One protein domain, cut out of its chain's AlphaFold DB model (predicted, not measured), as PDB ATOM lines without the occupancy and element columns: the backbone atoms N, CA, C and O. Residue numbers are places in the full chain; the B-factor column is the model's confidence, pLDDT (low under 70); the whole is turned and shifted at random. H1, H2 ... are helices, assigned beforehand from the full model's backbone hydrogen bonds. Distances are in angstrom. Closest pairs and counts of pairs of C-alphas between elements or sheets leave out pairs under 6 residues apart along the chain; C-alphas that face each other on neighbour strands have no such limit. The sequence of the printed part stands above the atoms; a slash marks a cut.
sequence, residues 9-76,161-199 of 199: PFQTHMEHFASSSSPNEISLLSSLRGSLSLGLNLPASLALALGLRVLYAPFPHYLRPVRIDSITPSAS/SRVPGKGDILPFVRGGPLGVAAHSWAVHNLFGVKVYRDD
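AT A GLANCE: This is residues 9 to 76 and 161 to 199 of the 199 residues of an uncharacterized protein of Naematelia encephala (UniProt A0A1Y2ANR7). Two helices, H2 and H3, joined by a tight link, fold back on each other as a V with its arms at 47 degrees and form the middle of an elongated, loop-rich body, with H4 near H2 toward one end and the loop of residues 57 to 76 at the other. H1 lies off the H2 and H3 pair on the side away from H4, and a short antiparallel pairing of residues 25 to 26 with residues 66 to 67 ties together the loops before H2 and after H3. The printed part has 107 residues with four named helices, in the order H1, H2, H3, H4, and no named strand; the class is all helix, though only 44 of the residues are in named elements. The whole is compact, with a radius of gyration of the C-alphas of 14.9 A, and its C-alphas span 43 by 28 by 25 A, only just elongated.

HOW THE PARTS SIT: H3, residues 42 to 56, is the longest helix. It touches H2, residues 28 to 37, and the closest C-alphas are those of Ser 35 and Ser 45, 5.0 A apart. Their lines stand at a steep tilt of 47 degrees and they run opposite ways. H4, residues 180 to 191, is close to H2 but not clearly touching it; the closest C-alphas are those of Arg 33 and Phe 191, 6.6 A apart. H2 and H4 run opposite ways at a shallow tilt of 27 degrees. H3 and H4 are only just apart, with their closest C-alphas 8.4 A from each other. H1, residues 9 to 15, is apart from H2, H3 and H4. In H1, H2, H3 and H4 every O i to N i+4 pair is within hydrogen-bond range.

IN THESE COORDINATES: H3 measures 21.2 A from its first to its last C-alpha, beginning at C-alpha 42 at (43.408, -26.320, -3.926). H4 measures 15.7 A and ends at C-alpha 191 at (42.217, -21.617, -13.245). H2 measures 14.2 A. H1 measures 10.1 A and begins at C-alpha 9 at (30.736, -46.114, -15.341).

THE WHOLE: The two C-alphas farthest apart are those of Pro 60 and Gly 165, at 46.3 A. Residues 77 to 160 are not printed, and C-alphas 76 and 161 are 32.8 A apart across this cut, which falls in the link from H3 to H4. The link from H1 to H2 is long, with 12 residues, and the link from H2 to H3 is tight, with 4. Residues 57 to 76 and 161 to 179 are long stretches with no named element. The mean pLDDT of the printed part is 88.9; residue 75 and residues 198 to 199 are under 70.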
ATOM      1  N   PRO A   9      31.105 -47.232 -16.213       91.94
ATOM      2  CA  PRO A   9      30.736 -46.114 -15.341       91.94
ATOM      3  C   PRO A   9      31.945 -45.340 -14.808       91.94
ATOM      4  O   PRO A   9      31.910 -44.124 -14.661       91.94
ATOM      5  N   PHE A  10      33.064 -46.023 -14.557       91.62
ATOM      6  CA  PHE A  10      34.282 -45.351 -14.121       91.62
ATOM      7  C   PHE A  10      34.912 -44.477 -15.212       91.62
ATOM      8  O   PHE A  10      35.425 -43.406 -14.911       91.62
ATOM      9  N   GLN A  11      34.864 -44.908 -16.471       91.94
ATOM     10  CA  GLN A  11      35.312 -44.083 -17.592       91.94
ATOM     11  C   GLN A  11      34.393 -42.879 -17.802       91.94
ATOM     12  O   GLN A  11      34.908 -41.792 -18.024       91.94
ATOM     13  N   THR A  12      33.077 -43.049 -17.649       92.75
ATOM     14  CA  THR A  12      32.115 -41.936 -17.682       92.75
ATOM     15  C   THR A  12      32.422 -40.905 -16.594       92.75
ATOM     16  O   THR A  12      32.548 -39.724 -16.884       92.75
ATOM     17  N   HIS A  13      32.667 -41.358 -15.361       93.88
ATOM     18  CA  HIS A  13      33.091 -40.502 -14.244       93.88
ATOM     19  C   HIS A  13      34.361 -39.698 -14.566       93.88
ATOM     20  O   HIS A  13      34.504 -38.530 -14.214       93.88
ATOM     21  N   MET A  14      35.299 -40.307 -15.287       93.56
ATOM     22  CA  MET A  14      36.541 -39.645 -15.672       93.56
ATOM     23  C   MET A  14      36.352 -38.505 -16.681       93.56
ATOM     24  O   MET A  14      37.204 -37.616 -16.752       93.56
ATOM     25  N   GLU A  15      35.245 -38.480 -17.423       93.62
ATOM     26  CA  GLU A  15      34.951 -37.421 -18.397       93.62
ATOM     27  C   GLU A  15      34.784 -36.055 -17.727       93.62
ATOM     28  O   GLU A  15      35.210 -35.050 -18.295       93.62
ATOM     29  N   HIS A  16      34.282 -36.007 -16.486       93.75
ATOM     30  CA  HIS A  16      34.179 -34.762 -15.710       93.75
ATOM     31  C   HIS A  16      35.538 -34.063 -15.524       93.75
ATOM     32  O   HIS A  16      35.625 -32.840 -15.418       93.75
ATOM     33  N   PHE A  17      36.626 -34.838 -15.504       94.06
ATOM     34  CA  PHE A  17      37.994 -34.346 -15.314       94.06
ATOM     35  C   PHE A  17      38.750 -34.117 -16.632       94.06
ATOM     36  O   PHE A  17      39.898 -33.648 -16.623       94.06
ATOM     37  N   ALA A  18      38.146 -34.457 -17.772       92.56
ATOM     38  CA  ALA A  18      38.754 -34.284 -19.083       92.56
ATOM     39  C   ALA A  18      38.804 -32.807 -19.498       92.56
ATOM     40  O   ALA A  18      38.090 -31.948 -18.978       92.56
ATOM     41  N   SER A  19      39.692 -32.488 -20.439       84.12
ATOM     42  CA  SER A  19      39.711 -31.149 -21.033       84.12
ATOM     43  C   SER A  19      38.549 -30.986 -22.011       84.12
ATOM     44  O   SER A  19      38.296 -31.879 -22.815       84.12
ATOM     45  N   SER A  20      37.923 -29.808 -22.056       80.50
ATOM     46  CA  SER A  20      36.939 -29.482 -23.100       80.50
ATOM     47  C   SER A  20      37.538 -29.525 -24.512       80.50
ATOM     48  O   SER A  20      36.840 -29.843 -25.468       80.50
ATOM     49  N   SER A  21      38.840 -29.246 -24.644       83.06
ATOM     50  CA  SER A  21      39.578 -29.338 -25.911       83.06
ATOM     51  C   SER A  21      39.929 -30.775 -26.316       83.06
ATOM     52  O   SER A  21      40.229 -31.021 -27.480       83.06
ATOM     53  N   SER A  22      39.934 -31.705 -25.356       86.75
ATOM     54  CA  SER A  22      40.386 -33.089 -25.526       86.75
ATOM     55  C   SER A  22      39.541 -34.002 -24.624       86.75
ATOM     56  O   SER A  22      40.009 -34.408 -23.559       86.75
ATOM     57  N   PRO A  23      38.297 -34.331 -25.019       84.88
ATOM     58  CA  PRO A  23      37.301 -34.950 -24.133       84.88
ATOM     59  C   PRO A  23      37.654 -36.375 -23.682       84.88
ATOM     60  O   PRO A  23      37.063 -36.886 -22.738       84.88
ATOM     61  N   ASN A  24      38.639 -37.013 -24.319       89.12
ATOM     62  CA  ASN A  24      39.123 -38.345 -23.945       89.12
ATOM     63  C   ASN A  24      40.453 -38.301 -23.179       89.12
ATOM     64  O   ASN A  24      40.999 -39.355 -22.844       89.12
ATOM     65  N   GLU A  25      41.001 -37.111 -22.924       92.25
ATOM     66  CA  GLU A  25      42.289 -36.934 -22.262       92.25
ATOM     67  C   GLU A  25      42.155 -36.080 -21.008       92.25
ATOM     68  O   GLU A  25      41.681 -34.941 -21.014       92.25
ATOM     69  N   ILE A  26      42.653 -36.631 -19.910       93.44
ATOM     70  CA  ILE A  26      42.727 -35.941 -18.637       93.44
ATOM     71  C   ILE A  26      44.171 -35.494 -18.471       93.44
ATOM     72  O   ILE A  26      45.067 -36.327 -18.321       93.44
ATOM     73  N   SER A  27      44.420 -34.189 -18.460       93.81
ATOM     74  CA  SER A  27      45.707 -33.574 -18.101       93.81
ATOM     75  C   SER A  27      45.735 -33.207 -16.614       93.81
ATOM     76  O   SER A  27      44.698 -33.221 -15.945       93.81
ATOM     77  N   LEU A  28      46.915 -32.912 -16.057       93.44
ATOM     78  CA  LEU A  28      47.012 -32.492 -14.652       93.44
ATOM     79  C   LEU A  28      46.133 -31.258 -14.399       93.44
ATOM     80  O   LEU A  28      45.372 -31.223 -13.437       93.44
ATOM     81  N   LEU A  29      46.185 -30.289 -15.316       94.69
ATOM     82  CA  LEU A  29      45.402 -29.063 -15.231       94.69
ATOM     83  C   LEU A  29      43.900 -29.308 -15.425       94.69
ATOM     84  O   LEU A  29      43.106 -28.704 -14.711       94.69
ATOM     85  N   SER A  30      43.484 -30.178 -16.353       95.38
ATOM     86  CA  SER A  30      42.051 -30.465 -16.538       95.38
ATOM     87  C   SER A  30      41.471 -31.209 -15.338       95.38
ATOM     88  O   SER A  30      40.399 -30.847 -14.865       95.38
ATOM     89  N   SER A  31      42.218 -32.163 -14.771       95.00
ATOM     90  CA  SER A  31      41.812 -32.854 -13.546       95.00
ATOM     91  C   SER A  31      41.710 -31.893 -12.370       95.00
ATOM     92  O   SER A  31      40.701 -31.898 -11.674       95.00
ATOM     93  N   LEU A  32      42.697 -31.007 -12.208       96.19
ATOM     94  CA  LEU A  32      42.661 -29.960 -11.196       96.19
ATOM     95  C   LEU A  32      41.425 -29.065 -11.362       96.19
ATOM     96  O   LEU A  32      40.716 -28.817 -10.393       96.19
ATOM     97  N   ARG A  33      41.125 -28.623 -12.590       96.31
ATOM     98  CA  ARG A  33      39.938 -27.812 -12.900       96.31
ATOM     99  C   ARG A  33      38.629 -28.547 -12.605       96.31
ATOM    100  O   ARG A  33      37.728 -27.936 -12.038       96.31
ATOM    101  N   GLY A  34      38.532 -29.831 -12.951       95.75
ATOM    102  CA  GLY A  34      37.365 -30.667 -12.657       95.75
ATOM    103  C   GLY A  34      37.168 -30.900 -11.155       95.75
ATOM    104  O   GLY A  34      36.049 -30.851 -10.658       95.75
ATOM    105  N   SER A  35      38.252 -31.070 -10.393       96.50
ATOM    106  CA  SER A  35      38.186 -31.146  -8.929       96.50
ATOM    107  C   SER A  35      37.778 -29.810  -8.302       96.50
ATOM    108  O   SER A  35      36.913 -29.781  -7.428       96.50
ATOM    109  N   LEU A  36      38.336 -28.696  -8.781       96.38
ATOM    110  CA  LEU A  36      37.952 -27.360  -8.328       96.38
ATOM    111  C   LEU A  36      36.481 -27.064  -8.646       96.38
ATOM    112  O   LEU A  36      35.803 -26.479  -7.811       96.38
ATOM    113  N   SER A  37      35.953 -27.505  -9.795       95.12
ATOM    114  CA  SER A  37      34.545 -27.280 -10.156       95.12
ATOM    115  C   SER A  37      33.564 -27.967  -9.200       95.12
ATOM    116  O   SER A  37      32.471 -27.446  -8.987       95.12
ATOM    117  N   LEU A  38      33.980 -29.055  -8.538       94.56
ATOM    118  CA  LEU A  38      33.232 -29.716  -7.458       94.56
ATOM    119  C   LEU A  38      33.216 -28.913  -6.143       94.56
ATOM    120  O   LEU A  38      32.572 -29.335  -5.180       94.56
ATOM    121  N   GLY A  39      33.907 -27.772  -6.078       93.94
ATOM    122  CA  GLY A  39      34.029 -26.945  -4.877       93.94
ATOM    123  C   GLY A  39      35.080 -27.452  -3.888       93.94
ATOM    124  O   GLY A  39      34.955 -27.214  -2.686       93.94
ATOM    125  N   LEU A  40      36.084 -28.190  -4.371       96.31
ATOM    126  CA  LEU A  40      37.221 -28.609  -3.558       96.31
ATOM    127  C   LEU A  40      38.252 -27.485  -3.432       96.31
ATOM    128  O   LEU A  40      38.485 -26.706  -4.351       96.31
ATOM    129  N   ASN A  41      38.939 -27.439  -2.297       95.75
ATOM    130  CA  ASN A  41      40.074 -26.564  -2.080       95.75
ATOM    131  C   ASN A  41      41.279 -26.999  -2.927       95.75
ATOM    132  O   ASN A  41      41.344 -28.115  -3.455       95.75
ATOM    133  N   LEU A  42      42.243 -26.090  -3.077       95.25
ATOM    134  CA  LEU A  42      43.408 -26.320  -3.926       95.25
ATOM    135  C   LEU A  42      44.249 -27.532  -3.471       95.25
ATOM    136  O   LEU A  42      44.568 -28.349  -4.334       95.25
ATOM    137  N   PRO A  43      44.564 -27.722  -2.170       95.75
ATOM    138  CA  PRO A  43      45.290 -28.910  -1.717       95.75
ATOM    139  C   PRO A  43      44.603 -30.232  -2.077       95.75
ATOM    140  O   PRO A  43      45.244 -31.119  -2.638       95.75
ATOM    141  N   ALA A  44      43.298 -30.359  -1.810       95.88
ATOM    142  CA  ALA A  44      42.540 -31.567  -2.131       95.88
ATOM    143  C   ALA A  44      42.486 -31.808  -3.646       95.88
ATOM    144  O   ALA A  44      42.723 -32.922  -4.110       95.88
ATOM    145  N   SER A  45      42.245 -30.751  -4.424       96.44
ATOM    146  CA  SER A  45      42.183 -30.831  -5.885       96.44
ATOM    147  C   SER A  45      43.525 -31.238  -6.499       96.44
ATOM    148  O   SER A  45      43.568 -32.068  -7.405       96.44
ATOM    149  N   LEU A  46      44.636 -30.707  -5.979       95.75
ATOM    150  CA  LEU A  46      45.981 -31.075  -6.416       95.75
ATOM    151  C   LEU A  46      46.311 -32.529  -6.058       95.75
ATOM    152  O   LEU A  46      46.845 -33.255  -6.896       95.75
ATOM    153  N   ALA A  47      45.960 -32.969  -4.847       94.94
ATOM    154  CA  ALA A  47      46.170 -34.348  -4.414       94.94
ATOM    155  C   ALA A  47      45.413 -35.348  -5.304       94.94
ATOM    156  O   ALA A  47      45.992 -36.353  -5.717       94.94
ATOM    157  N   LEU A  48      44.157 -35.056  -5.664       94.19
ATOM    158  CA  LEU A  48      43.381 -35.878  -6.599       94.19
ATOM    159  C   LEU A  48      43.998 -35.883  -8.002       94.19
ATOM    160  O   LEU A  48      44.175 -36.952  -8.592       94.19
ATOM    161  N   ALA A  49      44.380 -34.711  -8.512       94.00
ATOM    162  CA  ALA A  49      44.957 -34.581  -9.845       94.00
ATOM    163  C   ALA A  49      46.290 -35.334  -9.983       94.00
ATOM    164  O   ALA A  49      46.529 -35.978 -11.007       94.00
ATOM    165  N   LEU A  50      47.134 -35.302  -8.946       93.12
ATOM    166  CA  LEU A  50      48.376 -36.074  -8.866       93.12
ATOM    167  C   LEU A  50      48.115 -37.566  -8.644       93.12
ATOM    168  O   LEU A  50      48.738 -38.395  -9.303       93.12
ATOM    169  N   GLY A  51      47.172 -37.928  -7.771       91.06
ATOM    170  CA  GLY A  51      46.800 -39.323  -7.526       91.06
ATOM    171  C   GLY A  51      46.338 -40.025  -8.803       91.06
ATOM    172  O   GLY A  51      46.763 -41.142  -9.087       91.06
ATOM    173  N   LEU A  52      45.557 -39.334  -9.636       90.62
ATOM    174  CA  LEU A  52      45.163 -39.829 -10.952       90.62
ATOM    175  C   LEU A  52      46.377 -40.105 -11.858       90.62
ATOM    176  O   LEU A  52      46.396 -41.120 -12.554       90.62
ATOM    177  N   ARG A  53      47.412 -39.248 -11.832       90.31
ATOM    178  CA  ARG A  53      48.661 -39.489 -12.581       90.31
ATOM    179  C   ARG A  53      49.353 -40.748 -12.101       90.31
ATOM    180  O   ARG A  53      49.681 -41.606 -12.907       90.31
ATOM    181  N   VAL A  54      49.562 -40.854 -10.795       88.62
ATOM    182  CA  VAL A  54      50.295 -41.972 -10.198       88.62
ATOM    183  C   VAL A  54      49.588 -43.300 -10.473       88.62
ATOM    184  O   VAL A  54      50.246 -44.305 -10.712       88.62
ATOM    185  N   LEU A  55      48.252 -43.305 -10.475       87.25
ATOM    186  CA  LEU A  55      47.465 -44.523 -10.658       87.25
ATOM    187  C   LEU A  55      47.299 -44.959 -12.118       87.25
ATOM    188  O   LEU A  55      47.128 -46.155 -12.352       87.25
ATOM    189  N   TYR A  56      47.297 -44.028 -13.079       87.12
ATOM    190  CA  TYR A  56      46.895 -44.331 -14.463       87.12
ATOM    191  C   TYR A  56      47.866 -43.858 -15.547       87.12
ATOM    192  O   TYR A  56      47.697 -44.239 -16.704       87.12
ATOM    193  N   ALA A  57      48.875 -43.046 -15.226       84.75
ATOM    194  CA  ALA A  57      49.921 -42.707 -16.185       84.75
ATOM    195  C   ALA A  57      51.054 -43.752 -16.119       84.75
ATOM    196  O   ALA A  57      51.495 -44.116 -15.027       84.75
ATOM    197  N   PRO A  58      51.554 -44.240 -17.267       72.00
ATOM    198  CA  PRO A  58      52.607 -45.249 -17.289       72.00
ATOM    199  C   PRO A  58      53.929 -44.672 -16.771       72.00
ATOM    200  O   PRO A  58      54.375 -43.623 -17.243       72.00
ATOM    201  N   PHE A  59      54.601 -45.376 -15.853       73.69
ATOM    202  CA  PHE A  59      55.985 -45.066 -15.476       73.69
ATOM    203  C   PHE A  59      56.896 -45.146 -16.715       73.69
ATOM    204  O   PHE A  59      56.731 -46.067 -17.519       73.69
ATOM    205  N   PRO A  60      57.856 -44.224 -16.912       78.50
ATOM    206  CA  PRO A  60      58.216 -43.062 -16.081       78.50
ATOM    207  C   PRO A  60      57.480 -41.752 -16.420       78.50
ATOM    208  O   PRO A  60      57.820 -40.686 -15.911       78.50
ATOM    209  N   HIS A  61      56.462 -41.789 -17.274       82.06
ATOM    210  CA  HIS A  61      55.843 -40.611 -17.874       82.06
ATOM    211  C   HIS A  61      54.621 -40.093 -17.098       82.06
ATOM    212  O   HIS A  61      53.567 -39.839 -17.685       82.06
ATOM    213  N   TYR A  62      54.757 -39.884 -15.787       77.12
ATOM    214  CA  TYR A  62      53.638 -39.506 -14.911       77.12
ATOM    215  C   TYR A  62      52.938 -38.191 -15.289       77.12
ATOM    216  O   TYR A  62      51.769 -37.992 -14.970       77.12
ATOM    217  N   LEU A  63      53.621 -37.288 -15.992       77.38
ATOM    218  CA  LEU A  63      53.049 -36.008 -16.421       77.38
ATOM    219  C   LEU A  63      52.258 -36.093 -17.734       77.38
ATOM    220  O   LEU A  63      51.623 -35.112 -18.122       77.38
ATOM    221  N   ARG A  64      52.265 -37.243 -18.426       86.00
ATOM    222  CA  ARG A  64      51.486 -37.393 -19.659       86.00
ATOM    223  C   ARG A  64      49.979 -37.376 -19.363       86.00
ATOM    224  O   ARG A  64      49.549 -37.848 -18.302       86.00
ATOM    225  N   PRO A  65      49.160 -36.838 -20.285       89.62
ATOM    226  CA  PRO A  65      47.712 -36.976 -20.218       89.62
ATOM    227  C   PRO A  65      47.300 -38.449 -20.111       89.62
ATOM    228  O   PRO A  65      47.882 -39.317 -20.759       89.62
ATOM    229  N   VAL A  66      46.298 -38.727 -19.278       90.00
ATOM    230  CA  VAL A  66      45.710 -40.060 -19.130       90.00
ATOM    231  C   VAL A  66      44.574 -40.149 -20.135       90.00
ATOM    232  O   VAL A  66      43.690 -39.293 -20.131       90.00
ATOM    233  N   ARG A  67      44.599 -41.168 -20.993       91.38
ATOM    234  CA  ARG A  67      43.522 -41.429 -21.951       91.38
ATOM    235  C   ARG A  67      42.434 -42.258 -21.283       91.38
ATOM    236  O   ARG A  67      42.719 -43.361 -20.819       91.38
ATOM    237  N   ILE A  68      41.201 -41.764 -21.273       90.00
ATOM    238  CA  ILE A  68      40.057 -42.445 -20.641       90.00
ATOM    239  C   ILE A  68      39.861 -43.837 -21.249       90.00
ATOM    240  O   ILE A  68      39.718 -44.828 -20.533       90.00
ATOM    241  N   ASP A  69      39.963 -43.928 -22.574       87.38
ATOM    242  CA  ASP A  69      39.777 -45.180 -23.309       87.38
ATOM    243  C   ASP A  69      40.899 -46.207 -23.035       87.38
ATOM    244  O   ASP A  69      40.724 -47.395 -23.283       87.38
ATOM    245  N   SER A  70      42.042 -45.774 -22.481       85.25
ATOM    246  CA  SER A  70      43.142 -46.669 -22.084       85.25
ATOM    247  C   SER A  70      42.988 -47.259 -20.678       85.25
ATOM    248  O   SER A  70      43.731 -48.169 -20.310       85.25
ATOM    249  N   ILE A  71      42.027 -46.769 -19.885       84.75
ATOM    250  CA  ILE A  71      41.728 -47.322 -18.564       84.75
ATOM    251  C   ILE A  71      41.053 -48.677 -18.771       84.75
ATOM    252  O   ILE A  71      39.906 -48.756 -19.210       84.75
ATOM    253  N   THR A  72      41.763 -49.759 -18.456       80.88
ATOM    254  CA  THR A  72      41.220 -51.110 -18.602       80.88
ATOM    255  C   THR A  72      40.053 -51.340 -17.634       80.88
ATOM    256  O   THR A  72      40.072 -50.830 -16.509       80.88
ATOM    257  N   PRO A  73      39.052 -52.167 -17.993       76.06
ATOM    258  CA  PRO A  73      37.961 -52.508 -17.078       76.06
ATOM    259  C   PRO A  73      38.444 -53.126 -15.760       76.06
ATOM    260  O   PRO A  73      37.856 -52.875 -14.712       76.06
ATOM    261  N   SER A  74      39.553 -53.875 -15.770       70.38
ATOM    262  CA  SER A  74      40.178 -54.402 -14.550       70.38
ATOM    263  C   SER A  74      40.781 -53.310 -13.657       70.38
ATOM    264  O   SER A  74      40.804 -53.469 -12.440       70.38
ATOM    265  N   ALA A  75      41.221 -52.190 -14.239       69.56
ATOM    266  CA  ALA A  75      41.722 -51.021 -13.523       69.56
ATOM    267  C   ALA A  75      40.628 -50.000 -13.169       69.56
ATOM    268  O   ALA A  75      40.931 -49.035 -12.466       69.56
ATOM    269  N   SER A  76      39.379 -50.191 -13.611       77.62
ATOM    270  CA  SER A  76      38.237 -49.361 -13.197       77.62
ATOM    271  C   SER A  76      38.048 -49.398 -11.676       77.62
ATOM    272  O   SER A  76      38.404 -50.382 -11.025       77.62
ATOM    273  N   SER A 161      25.169 -22.017  -5.034       83.31
ATOM    274  CA  SER A 161      24.922 -20.766  -4.310       83.31
ATOM    275  C   SER A 161      25.992 -20.509  -3.249       83.31
ATOM    276  O   SER A 161      26.314 -21.383  -2.442       83.31
ATOM    277  N   ARG A 162      26.523 -19.283  -3.227       78.69
ATOM    278  CA  ARG A 162      27.398 -18.787  -2.153       78.69
ATOM    279  C   ARG A 162      26.624 -18.209  -0.964       78.69
ATOM    280  O   ARG A 162      27.242 -17.821   0.028       78.69
ATOM    281  N   VAL A 163      25.296 -18.100  -1.067       77.44
ATOM    282  CA  VAL A 163      24.449 -17.533  -0.013       77.44
ATOM    283  C   VAL A 163      24.425 -18.493   1.183       77.44
ATOM    284  O   VAL A 163      24.128 -19.682   1.003       77.44
ATOM    285  N   PRO A 164      24.708 -18.012   2.411       71.12
ATOM    286  CA  PRO A 164      24.665 -18.843   3.606       71.12
ATOM    287  C   PRO A 164      23.347 -19.617   3.713       71.12
ATOM    288  O   PRO A 164      22.262 -19.045   3.648       71.12
ATOM    289  N   GLY A 165      23.447 -20.940   3.842       72.00
ATOM    290  CA  GLY A 165      22.292 -21.829   3.974       72.00
ATOM    291  C   GLY A 165      21.584 -22.220   2.670       72.00
ATOM    292  O   GLY A 165      20.751 -23.124   2.733       72.00
ATOM    293  N   LYS A 166      21.923 -21.618   1.517       77.56
ATOM    294  CA  LYS A 166      21.348 -21.971   0.201       77.56
ATOM    295  C   LYS A 166      22.207 -22.929  -0.635       77.56
ATOM    296  O   LYS A 166      21.676 -23.566  -1.539       77.56
ATOM    297  N   GLY A 167      23.508 -23.032  -0.358       82.50
ATOM    298  CA  GLY A 167      24.423 -23.960  -1.034       82.50
ATOM    299  C   GLY A 167      24.928 -25.079  -0.123       82.50
ATOM    300  O   GLY A 167      25.139 -24.867   1.071       82.50
ATOM    301  N   ASP A 168      25.185 -26.258  -0.694       89.75
ATOM    302  CA  ASP A 168      25.793 -27.414  -0.007       89.75
ATOM    303  C   ASP A 168      27.338 -27.364  -0.045       89.75
ATOM    304  O   ASP A 168      28.022 -28.241  -0.586       89.75
ATOM    305  N   ILE A 169      27.905 -26.263   0.456       92.25
ATOM    306  CA  ILE A 169      29.351 -25.996   0.415       92.25
ATOM    307  C   ILE A 169      30.083 -26.920   1.389       92.25
ATOM    308  O   ILE A 169      29.783 -26.939   2.581       92.25
ATOM    309  N   LEU A 170      31.092 -27.644   0.894       93.25
ATOM    310  CA  LEU A 170      31.863 -28.566   1.724       93.25
ATOM    311  C   LEU A 170      32.539 -27.855   2.904       93.25
ATOM    312  O   LEU A 170      33.131 -26.788   2.726       93.25
ATOM    313  N   PRO A 171      32.555 -28.476   4.094       92.75
ATOM    314  CA  PRO A 171      33.434 -28.038   5.163       92.75
ATOM    315  C   PRO A 171      34.892 -28.359   4.814       92.75
ATOM    316  O   PRO A 171      35.185 -29.314   4.085       92.75
ATOM    317  N   PHE A 172      35.830 -27.615   5.405       92.56
ATOM    318  CA  PHE A 172      37.267 -27.783   5.155       92.56
ATOM    319  C   PHE A 172      37.761 -29.224   5.378       92.56
ATOM    320  O   PHE A 172      38.530 -29.747   4.577       92.56
ATOM    321  N   VAL A 173      37.240 -29.912   6.400       91.12
ATOM    322  CA  VAL A 173      37.581 -31.314   6.716       91.12
ATOM    323  C   VAL A 173      37.176 -32.320   5.631       91.12
ATOM    324  O   VAL A 173      37.706 -33.426   5.598       91.12
ATOM    325  N   ARG A 174      36.249 -31.954   4.735       92.94
ATOM    326  CA  ARG A 174      35.872 -32.738   3.545       92.94
ATOM    327  C   ARG A 174      36.473 -32.163   2.257       92.94
ATOM    328  O   ARG A 174      36.048 -32.516   1.165       92.94
ATOM    329  N   GLY A 175      37.457 -31.274   2.383       93.12
ATOM    330  CA  GLY A 175      38.138 -30.654   1.256       93.12
ATOM    331  C   GLY A 175      37.484 -29.373   0.751       93.12
ATOM    332  O   GLY A 175      37.845 -28.937  -0.329       93.12
ATOM    333  N   GLY A 176      36.558 -28.750   1.483       93.69
ATOM    334  CA  GLY A 176      36.001 -27.445   1.105       93.69
ATOM    335  C   GLY A 176      36.914 -26.247   1.415       93.69
ATOM    336  O   GLY A 176      37.992 -26.416   1.999       93.69
ATOM    337  N   PRO A 177      36.523 -25.023   1.020       93.62
ATOM    338  CA  PRO A 177      37.315 -23.813   1.239       93.62
ATOM    339  C   PRO A 177      37.214 -23.281   2.678       93.62
ATOM    340  O   PRO A 177      36.200 -23.458   3.346       93.62
ATOM    341  N   LEU A 178      38.245 -22.556   3.139       90.94
ATOM    342  CA  LEU A 178      38.181 -21.773   4.389       90.94
ATOM    343  C   LEU A 178      37.346 -20.491   4.237       90.94
ATOM    344  O   LEU A 178      36.769 -20.006   5.202       90.94
ATOM    345  N   GLY A 179      37.278 -19.945   3.020       90.88
ATOM    346  CA  GLY A 179      36.490 -18.761   2.695       90.88
ATOM    347  C   GLY A 179      35.966 -18.845   1.268       90.88
ATOM    348  O   GLY A 179      36.747 -18.914   0.321       90.88
ATOM    349  N   VAL A 180      34.641 -18.839   1.117       91.38
ATOM    350  CA  VAL A 180      33.944 -19.084  -0.158       91.38
ATOM    351  C   VAL A 180      34.261 -18.009  -1.197       91.38
ATOM    352  O   VAL A 180      34.623 -18.339  -2.323       91.38
ATOM    353  N   ALA A 181      34.189 -16.731  -0.813       90.81
ATOM    354  CA  ALA A 181      34.426 -15.610  -1.723       90.81
ATOM    355  C   ALA A 181      35.882 -15.558  -2.214       90.81
ATOM    356  O   ALA A 181      36.128 -15.521  -3.418       90.81
ATOM    357  N   ALA A 182      36.849 -15.626  -1.291       91.44
ATOM    358  CA  ALA A 182      38.271 -15.623  -1.630       91.44
ATOM    359  C   ALA A 182      38.651 -16.832  -2.496       91.44
ATOM    360  O   ALA A 182      39.385 -16.693  -3.474       91.44
ATOM    361  N   HIS A 183      38.111 -18.012  -2.175       93.69
ATOM    362  CA  HIS A 183      38.328 -19.211  -2.975       93.69
ATOM    363  C   HIS A 183      37.709 -19.093  -4.372       93.69
ATOM    364  O   HIS A 183      38.401 -19.365  -5.347       93.69
ATOM    365  N   SER A 184      36.450 -18.652  -4.487       92.94
ATOM    366  CA  SER A 184      35.784 -18.439  -5.780       92.94
ATOM    367  C   SER A 184      36.583 -17.483  -6.666       92.94
ATOM    368  O   SER A 184      36.887 -17.810  -7.816       92.94
ATOM    369  N   TRP A 185      37.020 -16.353  -6.101       94.06
ATOM    370  CA  TRP A 185      37.868 -15.393  -6.798       94.06
ATOM    371  C   TRP A 185      39.186 -16.029  -7.258       94.06
ATOM    372  O   TRP A 185      39.523 -15.947  -8.438       94.06
ATOM    373  N   ALA A 186      39.917 -16.703  -6.368       94.69
ATOM    374  CA  ALA A 186      41.213 -17.292  -6.707       94.69
ATOM    375  C   ALA A 186      41.083 -18.381  -7.783       94.69
ATOM    376  O   ALA A 186      41.856 -18.415  -8.738       94.69
ATOM    377  N   VAL A 187      40.076 -19.247  -7.666       94.81
ATOM    378  CA  VAL A 187      39.821 -20.335  -8.616       94.81
ATOM    379  C   VAL A 187      39.417 -19.804  -9.990       94.81
ATOM    380  O   VAL A 187      39.891 -20.311 -11.011       94.81
ATOM    381  N   HIS A 188      38.617 -18.739 -10.025       94.94
ATOM    382  CA  HIS A 188      38.257 -18.081 -11.271       94.94
ATOM    383  C   HIS A 188      39.470 -17.442 -11.952       94.94
ATOM    384  O   HIS A 188      39.706 -17.706 -13.128       94.94
ATOM    385  N   ASN A 189      40.262 -16.659 -11.218       96.06
ATOM    386  CA  ASN A 189      41.379 -15.909 -11.797       96.06
ATOM    387  C   ASN A 189      42.562 -16.801 -12.196       96.06
ATOM    388  O   ASN A 189      43.165 -16.582 -13.241       96.06
ATOM    389  N   LEU A 190      42.895 -17.818 -11.395       95.44
ATOM    390  CA  LEU A 190      44.069 -18.665 -11.644       95.44
ATOM    391  C   LEU A 190      43.773 -19.838 -12.582       95.44
ATOM    392  O   LEU A 190      44.640 -20.257 -13.347       95.44
ATOM    393  N   PHE A 191      42.556 -20.387 -12.527       95.31
ATOM    394  CA  PHE A 191      42.217 -21.617 -13.245       95.31
ATOM    395  C   PHE A 191      41.079 -21.442 -14.250       95.31
ATOM    396  O   PHE A 191      40.844 -22.362 -15.034       95.31
ATOM    397  N   GLY A 192      40.397 -20.294 -14.283       94.19
ATOM    398  CA  GLY A 192      39.262 -20.051 -15.178       94.19
ATOM    399  C   GLY A 192      37.991 -20.807 -14.780       94.19
ATOM    400  O   GLY A 192      37.054 -20.886 -15.571       94.19
ATOM    401  N   VAL A 193      37.940 -21.381 -13.574       94.25
ATOM    402  CA  VAL A 193      36.812 -22.201 -13.110       94.25
ATOM    403  C   VAL A 193      35.864 -21.337 -12.284       94.25
ATOM    404  O   VAL A 193      36.289 -20.598 -11.404       94.25
ATOM    405  N   LYS A 194      34.561 -21.405 -12.570       92.50
ATOM    406  CA  LYS A 194      33.539 -20.659 -11.825       92.50
ATOM    407  C   LYS A 194      32.879 -21.573 -10.796       92.50
ATOM    408  O   LYS A 194      32.211 -22.530 -11.177       92.50
ATOM    409  N   VAL A 195      33.027 -21.234  -9.519       91.00
ATOM    410  CA  VAL A 195      32.383 -21.897  -8.374       91.00
ATOM    411  C   VAL A 195      31.684 -20.859  -7.505       91.00
ATOM    412  O   VAL A 195      32.137 -19.720  -7.459       91.00
ATOM    413  N   TYR A 196      30.613 -21.251  -6.811       88.81
ATOM    414  CA  TYR A 196      29.881 -20.392  -5.868       88.81
ATOM    415  C   TYR A 196      29.399 -19.066  -6.497       88.81
ATOM    416  O   TYR A 196      30.025 -18.019  -6.360       88.81
ATOM    417  N   ARG A 197      28.294 -19.137  -7.233       81.69
ATOM    418  CA  ARG A 197      27.556 -18.025  -7.831       81.69
ATOM    419  C   ARG A 197      26.726 -17.255  -6.790       81.69
ATOM    420  O   ARG A 197      26.547 -17.695  -5.652       81.69
ATOM    421  N   ASP A 198      26.270 -16.080  -7.208       65.62
ATOM    422  CA  ASP A 198      25.733 -15.009  -6.359       65.62
ATOM    423  C   ASP A 198      24.198 -15.050  -6.210       65.62
ATOM    424  O   ASP A 198      23.621 -14.118  -5.657       65.62
ATOM    425  N   ASP A 199      23.556 -16.103  -6.716       58.22
ATOM    426  CA  ASP A 199      22.107 -16.341  -6.782       58.22
ATOM    427  C   ASP A 199      21.484 -16.884  -5.474       58.22
ATOM    428  O   ASP A 199      22.079 -17.778  -4.816       58.22
TER     429      ASP A 199